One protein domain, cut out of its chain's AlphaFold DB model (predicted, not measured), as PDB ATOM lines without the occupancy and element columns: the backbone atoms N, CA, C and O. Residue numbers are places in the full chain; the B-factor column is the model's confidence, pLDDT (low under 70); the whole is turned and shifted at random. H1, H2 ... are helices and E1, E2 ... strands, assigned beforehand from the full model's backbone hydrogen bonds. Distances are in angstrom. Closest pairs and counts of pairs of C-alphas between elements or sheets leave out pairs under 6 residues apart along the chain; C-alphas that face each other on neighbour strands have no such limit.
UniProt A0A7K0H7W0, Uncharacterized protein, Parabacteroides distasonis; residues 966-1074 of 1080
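AT A GLANCE: This is residues 966 to 1074 of the 1080 residues of an uncharacterized protein of Parabacteroides distasonis (UniProt A0A7K0H7W0). With little regular structure, the domain makes two lobes end to end, joined by residues 1027 to 1035: the twisted antiparallel sheet E1-E2-E4-E3 with loops, H1 and H2, and the smaller mixed sheet E5-E6-E7 with loops. The 109 printed residues run H1 E1 E2 H2 E3 E4 E5 E6 E7, class mixed, with 39 in named elements. It is compact, radius of gyration of the C-alphas 14.4 A, spanning 43 by 22 by 22 A.

HOW THE PARTS SIT: Start at H1, residues 968 to 971, too short for an O i to N i+4 pair; its closest C-alphas to E1, residues 981 to 983, are Leu 968 and Ala 983, 6.3 A apart. E1 forms a hairpin with E2, residues 989 to 992: N 982 to O 990 is 2.7 A. H2, residues 1005 to 1009, only grazes that sheet with residues 1007 to 1008; 0 of 1 O i to N i+4 and 1 of 2 O i to N i+3 pairs are within range. E3, residues 1015 to 1018, and E4, residues 1021 to 1026, are a hairpin: N 1016 to O 1023, 2.8 A. E4 is antiparallel to E2: N 991 to O 1024, 2.9 A. E2, H2, E3 make a split strand-helix-strand unit, two strands of one sheet with a helix between them along the chain and E4 between them in the sheet, its crossover left-handed. E5, residues 1036 to 1039, is parallel to E6, residues 1055 to 1058: N 1057 to O 1037, 2.9 A. E6 and E7, residues 1063 to 1067, are a hairpin: N 1056 to O 1065, 2.8 A.

IN THESE COORDINATES: Find H1 beginning at C-alpha 968 (125.471, 206.555, 169.793). E4 is 15.8 A long; E7 runs 13.5 A to C-alpha 1067 (144.386, 224.499, 176.365).

THE WHOLE: The farthest C-alphas, Pro 969 and Lys 1042, are 43.5 A apart. The printed part has no cut; links E2 to H2 and E5 to E6 are long. Mean pLDDT of the printed part is 72.2, with 47 residues under 70, among them 1027 to 1036.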
ATOM      1  N   TYR A 966     131.751 206.407 173.125       62.41
ATOM      2  CA  TYR A 966     130.439 205.764 173.092       62.41
ATOM      3  C   TYR A 966     129.917 205.770 171.652       62.41
ATOM      4  O   TYR A 966     129.893 206.811 170.996       62.41
ATOM      5  N   LEU A 967     129.490 204.621 171.140       64.44
ATOM      6  CA  LEU A 967     128.757 204.565 169.877       64.44
ATOM      7  C   LEU A 967     127.313 204.972 170.164       64.44
ATOM      8  O   LEU A 967     126.658 204.308 170.971       64.44
ATOM      9  N   LEU A 968     126.828 206.055 169.540       64.62
ATOM     10  CA  LEU A 968     125.471 206.555 169.793       64.62
ATOM     11  C   LEU A 968     124.400 205.451 169.684       64.62
ATOM     12  O   LEU A 968     123.622 205.343 170.628       64.62
ATOM     13  N   PRO A 969     124.382 204.590 168.639       64.50
ATOM     14  CA  PRO A 969     123.327 203.584 168.475       64.50
ATOM     15  C   PRO A 969     123.223 202.586 169.636       64.50
ATOM     16  O   PRO A 969     122.133 202.109 169.934       64.50
ATOM     17  N   ASP A 970     124.341 202.305 170.311       64.50
ATOM     18  CA  ASP A 970     124.431 201.267 171.344       64.50
ATOM     19  C   ASP A 970     124.251 201.814 172.771       64.50
ATOM     20  O   ASP A 970     124.148 201.037 173.718       64.50
ATOM     21  N   ASN A 971     124.249 203.144 172.949       66.06
ATOM     22  CA  ASN A 971     124.358 203.782 174.269       66.06
ATOM     23  C   ASN A 971     123.289 204.858 174.549       66.06
ATOM     24  O   ASN A 971     123.422 205.605 175.523       66.06
ATOM     25  N   ILE A 972     122.222 204.943 173.745       73.50
ATOM     26  CA  ILE A 972     121.086 205.853 173.988       73.50
ATOM     27  C   ILE A 972     120.542 205.646 175.414       73.50
ATOM     28  O   ILE A 972     120.322 204.521 175.855       73.50
ATOM     29  N   GLY A 973     120.332 206.741 176.146       67.25
ATOM     30  CA  GLY A 973     119.877 206.746 177.538       67.25
ATOM     31  C   GLY A 973     120.992 206.647 178.586       67.25
ATOM     32  O   GLY A 973     120.707 206.767 179.777       67.25
ATOM     33  N   THR A 974     122.254 206.473 178.180       67.12
ATOM     34  CA  THR A 974     123.403 206.441 179.101       67.12
ATOM     35  C   THR A 974     123.767 207.850 179.565       67.12
ATOM     36  O   THR A 974     123.800 208.785 178.762       67.12
ATOM     37  N   ALA A 975     124.062 208.007 180.859       71.06
ATOM     38  CA  ALA A 975     124.633 209.237 181.399       71.06
ATOM     39  C   ALA A 975     126.119 209.329 181.022       71.06
ATOM     40  O   ALA A 975     126.929 208.495 181.422       71.06
ATOM     41  N   ILE A 976     126.447 210.358 180.259       68.31
ATOM     42  CA  ILE A 976     127.771 210.721 179.766       68.31
ATOM     43  C   ILE A 976     128.298 211.832 180.653       68.31
ATOM     44  O   ILE A 976     127.617 212.833 180.894       68.31
ATOM     45  N   ARG A 977     129.512 211.641 181.156       67.19
ATOM     46  CA  ARG A 977     130.178 212.597 182.039       67.19
ATOM     47  C   ARG A 977     130.947 213.626 181.227       67.19
ATOM     48  O   ARG A 977     131.295 213.395 180.070       67.19
ATOM     49  N   VAL A 978     131.286 214.749 181.853       64.69
ATOM     50  CA  VAL A 978     132.260 215.692 181.279       64.69
ATOM     51  C   VAL A 978     133.529 214.960 180.833       64.69
ATOM     52  O   VAL A 978     134.234 214.360 181.638       64.69
ATOM     53  N   GLY A 979     133.855 215.072 179.553       63.66
ATOM     54  CA  GLY A 979     135.032 214.482 178.937       63.66
ATOM     55  C   GLY A 979     134.830 213.091 178.345       63.66
ATOM     56  O   GLY A 979     135.750 212.559 177.736       63.66
ATOM     57  N   ASP A 980     133.641 212.516 178.440       69.88
ATOM     58  CA  ASP A 980     133.298 211.317 177.686       69.88
ATOM     59  C   ASP A 980     133.138 211.643 176.194       69.88
ATOM     60  O   ASP A 980     132.572 212.676 175.820       69.88
ATOM     61  N   LYS A 981     133.654 210.769 175.325       75.44
ATOM     62  CA  LYS A 981     133.596 210.944 173.868       75.44
ATOM     63  C   LYS A 981     132.459 210.132 173.278       75.44
ATOM     64  O   LYS A 981     132.199 209.032 173.729       75.44
ATOM     65  N   VAL A 982     131.829 210.600 172.217       74.00
ATOM     66  CA  VAL A 982     130.732 209.917 171.532       74.00
ATOM     67  C   VAL A 982     131.017 209.971 170.034       74.00
ATOM     68  O   VAL A 982     131.331 211.025 169.476       74.00
ATOM     69  N   ALA A 983     130.964 208.816 169.381       75.44
ATOM     70  CA  ALA A 983     131.116 208.682 167.942       75.44
ATOM     71  C   ALA A 983     129.730 208.651 167.287       75.44
ATOM     72  O   ALA A 983     128.924 207.752 167.539       75.44
ATOM     73  N   TRP A 984     129.476 209.641 166.430       73.00
ATOM     74  CA  TRP A 984     128.259 209.743 165.625       73.00
ATOM     75  C   TRP A 984     128.477 209.183 164.210       73.00
ATOM     76  O   TRP A 984     129.606 209.063 163.731       73.00
ATOM     77  N   SER A 985     127.378 208.869 163.520       59.16
ATOM     78  CA  SER A 985     127.303 208.179 162.215       59.16
ATOM     79  C   SER A 985     128.110 208.810 161.062       59.16
ATOM     80  O   SER A 985     128.310 208.175 160.031       59.16
ATOM     81  N   SER A 986     128.631 210.027 161.231       60.94
ATOM     82  CA  SER A 986     129.449 210.763 160.252       60.94
ATOM     83  C   SER A 986     130.967 210.700 160.509       60.94
ATOM     84  O   SER A 986     131.729 211.434 159.882       60.94
ATOM     85  N   GLY A 987     131.430 209.844 161.429       62.47
ATOM     86  CA  GLY A 987     132.859 209.638 161.720       62.47
ATOM     87  C   GLY A 987     133.508 210.744 162.562       62.47
ATOM     88  O   GLY A 987     134.692 210.656 162.888       62.47
ATOM     89  N   ASN A 988     132.740 211.765 162.949       73.50
ATOM     90  CA  ASN A 988     133.172 212.775 163.908       73.50
ATOM     91  C   ASN A 988     133.051 212.233 165.331       73.50
ATOM     92  O   ASN A 988     132.031 211.647 165.703       73.50
ATOM     93  N   VAL A 989     134.087 212.484 166.125       76.88
ATOM     94  CA  VAL A 989     134.104 212.195 167.554       76.88
ATOM     95  C   VAL A 989     133.894 213.499 168.305       76.88
ATOM     96  O   VAL A 989     134.605 214.482 168.089       76.88
ATOM     97  N   TRP A 990     132.900 213.492 169.176       78.12
ATOM     98  CA  TRP A 990     132.445 214.657 169.918       78.12
ATOM     99  C   TRP A 990     132.520 214.355 171.403       78.12
ATOM    100  O   TRP A 990     132.117 213.284 171.840       78.12
ATOM    101  N   GLN A 991     133.046 215.288 172.179       76.44
ATOM    102  CA  GLN A 991     133.285 215.096 173.602       76.44
ATOM    103  C   GLN A 991     132.430 216.057 174.419       76.44
ATOM    104  O   GLN A 991     132.377 217.248 174.104       76.44
ATOM    105  N   ALA A 992     131.741 215.540 175.436       73.75
ATOM    106  CA  ALA A 992     130.817 216.323 176.247       73.75
ATOM    107  C   ALA A 992     131.585 217.257 177.193       73.75
ATOM    108  O   ALA A 992     132.481 216.816 177.907       73.75
ATOM    109  N   LEU A 993     131.244 218.546 177.235       67.88
ATOM    110  CA  LEU A 993     131.855 219.508 178.164       67.88
ATOM    111  C   LEU A 993     131.049 219.687 179.463       67.88
ATOM    112  O   LEU A 993     131.574 220.249 180.422       67.88
ATOM    113  N   ASN A 994     129.820 219.163 179.506       66.56
ATOM    114  CA  ASN A 994     128.917 219.083 180.660       66.56
ATOM    115  C   ASN A 994     128.313 217.670 180.727       66.56
ATOM    116  O   ASN A 994     128.296 216.975 179.711       66.56
ATOM    117  N   ASP A 995     127.802 217.255 181.889       66.69
ATOM    118  CA  ASP A 995     127.083 215.981 182.000       66.69
ATOM    119  C   ASP A 995     125.858 215.982 181.070       66.69
ATOM    120  O   ASP A 995     125.098 216.953 181.016       66.69
ATOM    121  N   VAL A 996     125.670 214.896 180.325       72.25
ATOM    122  CA  VAL A 996     124.612 214.758 179.319       72.25
ATOM    123  C   VAL A 996     124.039 213.350 179.330       72.25
ATOM    124  O   VAL A 996     124.742 212.381 179.572       72.25
ATOM    125  N   ILE A 997     122.749 213.214 179.049       75.00
ATOM    126  CA  ILE A 997     122.148 211.914 178.749       75.00
ATOM    127  C   ILE A 997     122.156 211.749 177.233       75.00
ATOM    128  O   ILE A 997     121.662 212.630 176.530       75.00
ATOM    129  N   LEU A 998     122.704 210.641 176.723       69.94
ATOM    130  CA  LEU A 998     122.648 210.367 175.286       69.94
ATOM    131  C   LEU A 998     121.201 210.252 174.832       69.94
ATOM    132  O   LEU A 998     120.455 209.402 175.319       69.94
ATOM    133  N   THR A 999     120.815 211.080 173.870       71.00
ATOM    134  CA  THR A 999     119.517 210.997 173.206       71.00
ATOM    135  C   THR A 999     119.688 210.456 171.793       71.00
ATOM    136  O   THR A 999     120.758 210.563 171.195       71.00
ATOM    137  N   ASP A1000     118.603 209.922 171.237       70.50
ATOM    138  CA  ASP A1000     118.464 209.570 169.817       70.50
ATOM    139  C   ASP A1000     118.361 210.828 168.927       70.50
ATOM    140  O   ASP A1000     117.473 210.979 168.097       70.50
ATOM    141  N   THR A1001     119.167 211.853 169.193       71.25
ATOM    142  CA  THR A1001     119.131 213.089 168.410       71.25
ATOM    143  C   THR A1001     120.452 213.235 167.689       71.25
ATOM    144  O   THR A1001     121.488 213.473 168.311       71.25
ATOM    145  N   ASP A1002     120.406 213.080 166.369       66.62
ATOM    146  CA  ASP A1002     121.566 213.297 165.516       66.62
ATOM    147  C   ASP A1002     122.071 214.740 165.654       66.62
ATOM    148  O   ASP A1002     121.298 215.704 165.626       66.62
ATOM    149  N   ILE A1003     123.392 214.888 165.787       67.19
ATOM    150  CA  ILE A1003     124.044 216.198 165.763       67.19
ATOM    151  C   ILE A1003     123.726 216.891 164.423       67.19
ATOM    152  O   ILE A1003     123.720 216.231 163.381       67.19
ATOM    153  N   PRO A1004     123.523 218.224 164.409       74.75
ATOM    154  CA  PRO A1004     123.289 218.990 163.192       74.75
ATOM    155  C   PRO A1004     124.271 218.639 162.062       74.75
ATOM    156  O   PRO A1004     125.485 218.568 162.265       74.75
ATOM    157  N   SER A1005     123.761 218.440 160.846       66.75
ATOM    158  CA  SER A1005     124.544 217.975 159.685       66.75
ATOM    159  C   SER A1005     125.683 218.920 159.272       66.75
ATOM    160  O   SER A1005     126.690 218.481 158.717       66.75
ATOM    161  N   ASN A1006     125.579 220.210 159.598       72.00
ATOM    162  CA  ASN A1006     126.630 221.213 159.391       72.00
ATOM    163  C   ASN A1006     127.842 221.046 160.332       72.00
ATOM    164  O   ASN A1006     128.890 221.649 160.105       72.00
ATOM    165  N   SER A1007     127.736 220.211 161.365       69.12
ATOM    166  CA  SER A1007     128.830 219.910 162.292       69.12
ATOM    167  C   SER A1007     129.987 219.139 161.630       69.12
ATOM    168  O   SER A1007     131.137 219.191 162.080       69.12
ATOM    169  N   VAL A1008     129.711 218.460 160.511       69.00
ATOM    170  CA  VAL A1008     130.704 217.680 159.760       69.00
ATOM    171  C   VAL A1008     131.788 218.577 159.168       69.00
ATOM    172  O   VAL A1008     132.965 218.224 159.223       69.00
ATOM    173  N   SER A1009     131.409 219.762 158.686       72.94
ATOM    174  CA  SER A1009     132.318 220.748 158.093       72.94
ATOM    175  C   SER A1009     133.033 221.632 159.114       72.94
ATOM    176  O   SER A1009     133.859 222.454 158.721       72.94
ATOM    177  N   LEU A1010     132.731 221.493 160.411       71.12
ATOM    178  CA  LEU A1010     133.452 222.228 161.444       71.12
ATOM    179  C   LEU A1010     134.927 221.787 161.477       71.12
ATOM    180  O   LEU A1010     135.191 220.573 161.427       71.12
ATOM    181  N   PRO A1011     135.881 222.735 161.583       69.50
ATOM    182  CA  PRO A1011     137.287 222.432 161.829       69.50
ATOM    183  C   PRO A1011     137.462 221.492 163.025       69.50
ATOM    184  O   PRO A1011     136.624 221.467 163.935       69.50
ATOM    185  N   ALA A1012     138.565 220.740 163.053       64.44
ATOM    186  CA  ALA A1012     138.973 220.038 164.268       64.44
ATOM    187  C   ALA A1012     138.987 221.024 165.451       64.44
ATOM    188  O   ALA A1012     139.336 222.186 165.263       64.44
ATOM    189  N   GLU A1013     138.577 220.569 166.639       62.88
ATOM    190  CA  GLU A1013     138.563 221.369 167.877       62.88
ATOM    191  C   GLU A1013     137.487 222.465 167.947       62.88
ATOM    192  O   GLU A1013     137.502 223.294 168.854       62.88
ATOM    193  N   SER A1014     136.502 222.448 167.046       70.00
ATOM    194  CA  SER A1014     135.349 223.351 167.144       70.00
ATOM    195  C   SER A1014     134.427 222.974 168.303       70.00
ATOM    196  O   SER A1014     134.123 221.792 168.501       70.00
ATOM    197  N   ILE A1015     133.938 223.988 169.022       70.88
ATOM    198  CA  ILE A1015     132.893 223.843 170.039       70.88
ATOM    199  C   ILE A1015     131.521 224.001 169.373       70.88
ATOM    200  O   ILE A1015     131.294 224.938 168.611       70.88
ATOM    201  N   LEU A1016     130.608 223.084 169.677       76.81
ATOM    202  CA  LEU A1016     129.216 223.093 169.255       76.81
ATOM    203  C   LEU A1016     128.322 223.096 170.496       76.81
ATOM    204  O   LEU A1016     128.397 222.183 171.311       76.81
ATOM    205  N   GLU A1017     127.448 224.086 170.622       78.25
ATOM    206  CA  GLU A1017     126.345 224.021 171.579       78.25
ATOM    207  C   GLU A1017     125.158 223.302 170.925       78.25
ATOM    208  O   GLU A1017     124.665 223.719 169.876       78.25
ATOM    209  N   PHE A1018     124.707 222.202 171.524       73.00
ATOM    210  CA  PHE A1018     123.581 221.410 171.041       73.00
ATOM    211  C   PHE A1018     122.771 220.863 172.220       73.00
ATOM    212  O   PHE A1018     123.338 220.308 173.160       73.00
ATOM    213  N   ASN A1019     121.445 221.041 172.190       66.88
ATOM    214  CA  ASN A1019     120.526 220.685 173.282       66.88
ATOM    215  C   ASN A1019     120.915 221.267 174.663       66.88
ATOM    216  O   ASN A1019     120.723 220.622 175.690       66.88
ATOM    217  N   GLY A1020     121.458 222.492 174.699       66.00
ATOM    218  CA  GLY A1020     121.883 223.161 175.940       66.00
ATOM    219  C   GLY A1020     123.186 222.616 176.538       66.00
ATOM    220  O   GLY A1020     123.514 222.908 177.687       66.00
ATOM    221  N   ILE A1021     123.925 221.812 175.770       65.44
ATOM    222  CA  ILE A1021     125.187 221.186 176.165       65.44
ATOM    223  C   ILE A1021     126.268 221.580 175.165       65.44
ATOM    224  O   ILE A1021     126.038 221.611 173.957       65.44
ATOM    225  N   TYR A1022     127.468 221.852 175.669       71.62
ATOM    226  CA  TYR A1022     128.624 222.151 174.837       71.62
ATOM    227  C   TYR A1022     129.386 220.866 174.513       71.62
ATOM    228  O   TYR A1022     129.699 220.072 175.399       71.62
ATOM    229  N   TRP A1023     129.708 220.689 173.239       76.50
ATOM    230  CA  TRP A1023     130.473 219.575 172.701       76.50
ATOM    231  C   TRP A1023     131.719 220.103 172.011       76.50
ATOM    232  O   TRP A1023     131.650 221.111 171.318       76.50
ATOM    233  N   ILE A1024     132.850 219.417 172.146       74.56
ATOM    234  CA  ILE A1024     134.067 219.733 171.391       74.56
ATOM    235  C   ILE A1024     134.400 218.602 170.422       74.56
ATOM    236  O   ILE A1024     134.353 217.423 170.779       74.56
ATOM    237  N   LYS A1025     134.723 218.955 169.176       77.19
ATOM    238  CA  LYS A1025     135.145 217.993 168.153       77.19
ATOM    239  C   LYS A1025     136.593 217.575 168.398       77.19
ATOM    240  O   LYS A1025     137.488 218.416 168.340       77.19
ATOM    241  N   VAL A1026     136.845 216.289 168.628       71.50
ATOM    242  CA  VAL A1026     138.174 215.774 169.007       71.50
ATOM    243  C   VAL A1026     138.667 214.663 168.086       71.50
ATOM    244  O   VAL A1026     137.908 214.072 167.319       71.50
ATOM    245  N   SER A1027     139.969 214.376 168.157       68.38
ATOM    246  CA  SER A1027     140.566 213.223 167.482       68.38
ATOM    247  C   SER A1027     140.081 211.914 168.112       68.38
ATOM    248  O   SER A1027     140.005 211.775 169.338       68.38
ATOM    249  N   SER A1028     139.820 210.918 167.264       61.19
ATOM    250  CA  SER A1028     139.506 209.553 167.691       61.19
ATOM    251  C   SER A1028     140.697 208.823 168.316       61.19
ATOM    252  O   SER A1028     140.485 207.811 168.975       61.19
ATOM    253  N   LYS A1029     141.928 209.319 168.115       56.28
ATOM    254  CA  LYS A1029     143.173 208.605 168.448       56.28
ATOM    255  C   LYS A1029     143.938 209.137 169.660       56.28
ATOM    256  O   LYS A1029     144.880 208.480 170.077       56.28
ATOM    257  N   GLU A1030     143.585 210.301 170.206       57.03
ATOM    258  CA  GLU A1030     144.335 210.887 171.329       57.03
ATOM    259  C   GLU A1030     143.506 210.934 172.615       57.03
ATOM    260  O   GLU A1030     142.343 211.344 172.555       57.03
ATOM    261  N   PRO A1031     144.070 210.569 173.782       53.22
ATOM    262  CA  PRO A1031     143.436 210.829 175.067       53.22
ATOM    263  C   PRO A1031     143.237 212.329 175.220       53.22
ATOM    264  O   PRO A1031     144.189 213.090 175.061       53.22
ATOM    265  N   VAL A1032     142.021 212.743 175.557       56.97
ATOM    266  CA  VAL A1032     141.762 214.128 175.935       56.97
ATOM    267  C   VAL A1032     141.274 214.131 177.371       56.97
ATOM    268  O   VAL A1032     140.156 213.708 177.659       56.97
ATOM    269  N   LEU A1033     142.147 214.586 178.258       59.41
ATOM    270  CA  LEU A1033     141.857 214.845 179.654       59.41
ATOM    271  C   LEU A1033     141.491 216.316 179.852       59.41
ATOM    272  O   LEU A1033     142.087 217.198 179.242       59.41
ATOM    273  N   PHE A1034     140.569 216.604 180.765       58.12
ATOM    274  CA  PHE A1034     140.196 217.984 181.071       58.12
ATOM    275  C   PHE A1034     140.673 218.406 182.447       58.12
ATOM    276  O   PHE A1034     140.314 217.810 183.462       58.12
ATOM    277  N   CYS A1035     141.410 219.506 182.473       58.69
ATOM    278  CA  CYS A1035     141.404 220.441 183.577       58.69
ATOM    279  C   CYS A1035     140.248 221.422 183.353       58.69
ATOM    280  O   CYS A1035     140.121 221.943 182.254       58.69
ATOM    281  N   ASN A1036     139.421 221.653 184.370       64.38
ATOM    282  CA  ASN A1036     138.357 222.661 184.395       64.38
ATOM    283  C   ASN A1036     138.391 223.263 185.799       64.38
ATOM    284  O   ASN A1036     137.718 222.772 186.716       64.38
ATOM    285  N   GLU A1037     139.268 224.245 185.952       70.56
ATOM    286  CA  GLU A1037     139.584 224.928 187.204       70.56
ATOM    287  C   GLU A1037     139.306 226.424 187.057       70.56
ATOM    288  O   GLU A1037     139.263 226.962 185.951       70.56
ATOM    289  N   THR A1038     139.088 227.085 188.186       81.31
ATOM    290  CA  THR A1038     138.877 228.528 188.257       81.31
ATOM    291  C   THR A1038     139.966 229.101 189.138       81.31
ATOM    292  O   THR A1038     140.176 228.611 190.245       81.31
ATOM    293  N   GLY A1039     140.636 230.144 188.673       84.38
ATOM    294  CA  GLY A1039     141.685 230.796 189.445       84.38
ATOM    295  C   GLY A1039     142.328 231.927 188.661       84.38
ATOM    296  O   GLY A1039     141.858 232.310 187.591       84.38
ATOM    297  N   SER A1040     143.357 232.535 189.229       89.19
ATOM    298  CA  SER A1040     144.072 233.644 188.600       89.19
ATOM    299  C   SER A1040     144.953 233.182 187.436       89.19
ATOM    300  O   SER A1040     145.325 232.017 187.337       89.19
ATOM    301  N   THR A1041     145.397 234.110 186.583       90.38
ATOM    302  CA  THR A1041     146.358 233.804 185.503       90.38
ATOM    303  C   THR A1041     147.618 233.086 186.000       90.38
ATOM    304  O   THR A1041     148.199 232.279 185.280       90.38
ATOM    305  N   LYS A1042     148.040 233.347 187.244       86.06
ATOM    306  CA  LYS A1042     149.217 232.713 187.859       86.06
ATOM    307  C   LYS A1042     148.969 231.280 188.329       86.06
ATOM    308  O   LYS A1042     149.927 230.543 188.530       86.06
ATOM    309  N   GLU A1043     147.712 230.908 188.520       83.12
ATOM    310  CA  GLU A1043     147.285 229.596 189.009       83.12
ATOM    311  C   GLU A1043     146.859 228.674 187.861       83.12
ATOM    312  O   GLU A1043     146.351 227.581 188.106       83.12
ATOM    313  N   ARG A1044     147.055 229.094 186.603       87.19
ATOM    314  CA  ARG A1044     146.807 228.233 185.447       87.19
ATOM    315  C   ARG A1044     147.709 226.997 185.521       87.19
ATOM    316  O   ARG A1044     148.924 227.142 185.679       87.19
ATOM    317  N   PRO A1045     147.163 225.787 185.346       77.25
ATOM    318  CA  PRO A1045     147.975 224.588 185.355       77.25
ATOM    319  C   PRO A1045     148.854 224.515 184.104       77.25
ATOM    320  O   PRO A1045     148.463 224.917 183.003       77.25
ATOM    321  N   ILE A1046     150.057 223.969 184.282       78.69
ATOM    322  CA  ILE A1046     150.939 223.593 183.179       78.69
ATOM    323  C   ILE A1046     150.464 222.233 182.680       78.69
ATOM    324  O   ILE A1046     150.531 221.236 183.400       78.69
ATOM    325  N   LEU A1047     149.965 222.210 181.451       73.19
ATOM    326  CA  LEU A1047     149.367 221.040 180.830       73.19
ATOM    327  C   LEU A1047     150.219 220.586 179.634       73.19
ATOM    328  O   LEU A1047     151.026 221.343 179.107       73.19
ATOM    329  N   ASN A1048     150.079 219.330 179.216       70.19
ATOM    330  CA  ASN A1048     150.726 218.782 178.016       70.19
ATOM    331  C   ASN A1048     149.678 218.494 176.920       70.19
ATOM    332  O   ASN A1048     148.498 218.814 177.092       70.19
ATOM    333  N   SER A1049     150.075 217.895 175.794       69.25
ATOM    334  CA  SER A1049     149.176 217.649 174.654       69.25
ATOM    335  C   SER A1049     147.954 216.783 174.990       69.25
ATOM    336  O   SER A1049     146.915 216.954 174.361       69.25
ATOM    337  N   TYR A1050     148.027 215.932 176.022       63.31
ATOM    338  CA  TYR A1050     146.912 215.083 176.463       63.31
ATOM    339  C   TYR A1050     145.757 215.848 177.098       63.31
ATOM    340  O   TYR A1050     144.673 215.300 177.252       63.31
ATOM    341  N   TYR A1051     145.967 217.106 177.484       66.56
ATOM    342  CA  TYR A1051     144.939 217.920 178.126       66.56
ATOM    343  C   TYR A1051     144.236 218.882 177.162       66.56
ATOM    344  O   TYR A1051     143.636 219.879 177.572       66.56
ATOM    345  N   LYS A1052     144.401 218.665 175.859       69.50
ATOM    346  CA  LYS A1052     143.913 219.558 174.812       69.50
ATOM    347  C   LYS A1052     142.391 219.720 174.871       69.50
ATOM    348  O   LYS A1052     141.671 218.744 174.816       69.50
ATOM    349  N   GLY A1053     141.899 220.949 174.963       66.62
ATOM    350  CA  GLY A1053     140.490 221.276 175.182       66.62
ATOM    351  C   GLY A1053     140.131 221.546 176.645       66.62
ATOM    352  O   GLY A1053     139.013 221.988 176.901       66.62
ATOM    353  N   SER A1054     141.060 221.341 177.594       70.75
ATOM    354  CA  SER A1054     140.898 221.751 179.001       70.75
ATOM    355  C   SER A1054     140.462 223.201 179.092       70.75
ATOM    356  O   SER A1054     141.060 224.034 178.417       70.75
ATOM    357  N   THR A1055     139.466 223.505 179.923       73.19
ATOM    358  CA  THR A1055     139.019 224.882 180.145       73.19
ATOM    359  C   THR A1055     139.581 225.421 181.456       73.19
ATOM    360  O   THR A1055     139.836 224.691 182.409       73.19
ATOM    361  N   TYR A1056     139.810 226.716 181.538       78.44
ATOM    362  CA  TYR A1056     140.165 227.366 182.788       78.44
ATOM    363  C   TYR A1056     139.400 228.674 182.857       78.44
ATOM    364  O   TYR A1056     139.435 229.455 181.908       78.44
ATOM    365  N   TYR A1057     138.657 228.909 183.935       84.81
ATOM    366  CA  TYR A1057     138.046 230.214 184.139       84.81
ATOM    367  C   TYR A1057     139.079 231.107 184.811       84.81
ATOM    368  O   TYR A1057     139.287 231.052 186.026       84.81
ATOM    369  N   ASP A1058     139.756 231.908 183.996       88.12
ATOM    370  CA  ASP A1058     140.754 232.833 184.495       88.12
ATOM    371  C   ASP A1058     140.036 234.027 185.129       88.12
ATOM    372  O   ASP A1058     139.494 234.878 184.426       88.12
ATOM    373  N   ILE A1059     140.019 234.099 186.461       89.56
ATOM    374  CA  ILE A1059     139.374 235.188 187.211       89.56
ATOM    375  C   ILE A1059     140.141 236.508 187.088       89.56
ATOM    376  O   ILE A1059     139.577 237.562 187.361       89.56
ATOM    377  N   THR A1060     141.418 236.473 186.682       92.44
ATOM    378  CA  THR A1060     142.198 237.689 186.394       92.44
ATOM    379  C   THR A1060     141.803 238.271 185.041       92.44
ATOM    380  O   THR A1060     141.679 239.485 184.910       92.44
ATOM    381  N   LEU A1061     141.553 237.414 184.047       88.88
ATOM    382  CA  LEU A1061     141.034 237.824 182.740       88.88
ATOM    383  C   LEU A1061     139.498 237.916 182.689       88.88
ATOM    384  O   LEU A1061     138.950 238.422 181.711       88.88
ATOM    385  N   ASN A1062     138.825 237.412 183.725       87.75
ATOM    386  CA  ASN A1062     137.381 237.232 183.846       87.75
ATOM    387  C   ASN A1062     136.734 236.562 182.619       87.75
ATOM    388  O   ASN A1062     135.693 237.004 182.131       87.75
ATOM    389  N   LYS A1063     137.379 235.519 182.085       81.31
ATOM    390  CA  LYS A1063     136.887 234.767 180.920       81.31
ATOM    391  C   LYS A1063     137.374 233.313 180.921       81.31
ATOM    392  O   LYS A1063     138.447 233.037 181.463       81.31
ATOM    393  N   PRO A1064     136.623 232.388 180.296       79.12
ATOM    394  CA  PRO A1064     137.110 231.042 180.024       79.12
ATOM    395  C   PRO A1064     138.218 231.059 178.962       79.12
ATOM    396  O   PRO A1064     138.170 231.832 178.001       79.12
ATOM    397  N   ILE A1065     139.209 230.194 179.150       81.81
ATOM    398  CA  ILE A1065     140.332 229.948 178.237       81.81
ATOM    399  C   ILE A1065     140.489 228.434 178.033       81.81
ATOM    400  O   ILE A1065     140.088 227.660 178.900       81.81
ATOM    401  N   TRP A1066     141.066 228.002 176.912       81.25
ATOM    402  CA  TRP A1066     141.187 226.600 176.506       81.25
ATOM    403  C   TRP A1066     142.637 226.207 176.229       81.25
ATOM    404  O   TRP A1066     143.384 226.958 175.608       81.25
ATOM    405  N   TRP A1067     143.054 225.020 176.658       80.44
ATOM    406  CA  TRP A1067     144.386 224.499 176.365       80.44
ATOM    407  C   TRP A1067     144.431 223.892 174.959       80.44
ATOM    408  O   TRP A1067     143.732 222.933 174.669       80.44
ATOM    409  N   THR A1068     145.291 224.384 174.075       67.94
ATOM    410  CA  THR A1068     145.422 223.885 172.684       67.94
ATOM    411  C   THR A1068     146.283 222.627 172.554       67.94
ATOM    412  O   THR A1068     146.493 222.117 171.455       67.94
ATOM    413  N   GLY A1069     146.804 222.120 173.672       70.25
ATOM    414  CA  GLY A1069     147.856 221.104 173.707       70.25
ATOM    415  C   GLY A1069     149.251 221.707 173.899       70.25
ATOM    416  O   GLY A1069     150.142 221.013 174.383       70.25
ATOM    417  N   THR A1070     149.421 222.998 173.584       80.44
ATOM    418  CA  THR A1070     150.691 223.732 173.740       80.44
ATOM    419  C   THR A1070     150.553 225.102 174.402       80.44
ATOM    420  O   THR A1070     151.496 225.532 175.054       80.44
ATOM    421  N   ASN A1071     149.418 225.791 174.241       85.94
ATOM    422  CA  ASN A1071     149.165 227.124 174.805       85.94
ATOM    423  C   ASN A1071     147.731 227.254 175.327       85.94
ATOM    424  O   ASN A1071     146.816 226.640 174.774       85.94
ATOM    425  N   TRP A1072     147.519 228.117 176.319       86.06
ATOM    426  CA  TRP A1072     146.184 228.584 176.683       86.06
ATOM    427  C   TRP A1072     145.716 229.643 175.681       86.06
ATOM    428  O   TRP A1072     146.452 230.587 175.397       86.06
ATOM    429  N   VAL A1073     144.510 229.488 175.139       82.88
ATOM    430  CA  VAL A1073     143.893 230.437 174.201       82.88
ATOM    431  C   VAL A1073     142.527 230.887 174.694       82.88
ATOM    432  O   VAL A1073     141.854 230.145 175.400       82.88
ATOM    433  N   ASP A1074     142.088 232.088 174.332       80.50
ATOM    434  CA  ASP A1074     140.700 232.496 174.568       80.50
ATOM    435  C   ASP A1074     139.755 232.067 173.432       80.50
ATOM    436  O   ASP A1074     140.148 231.372 172.494       80.50
TER     437      ASP A1074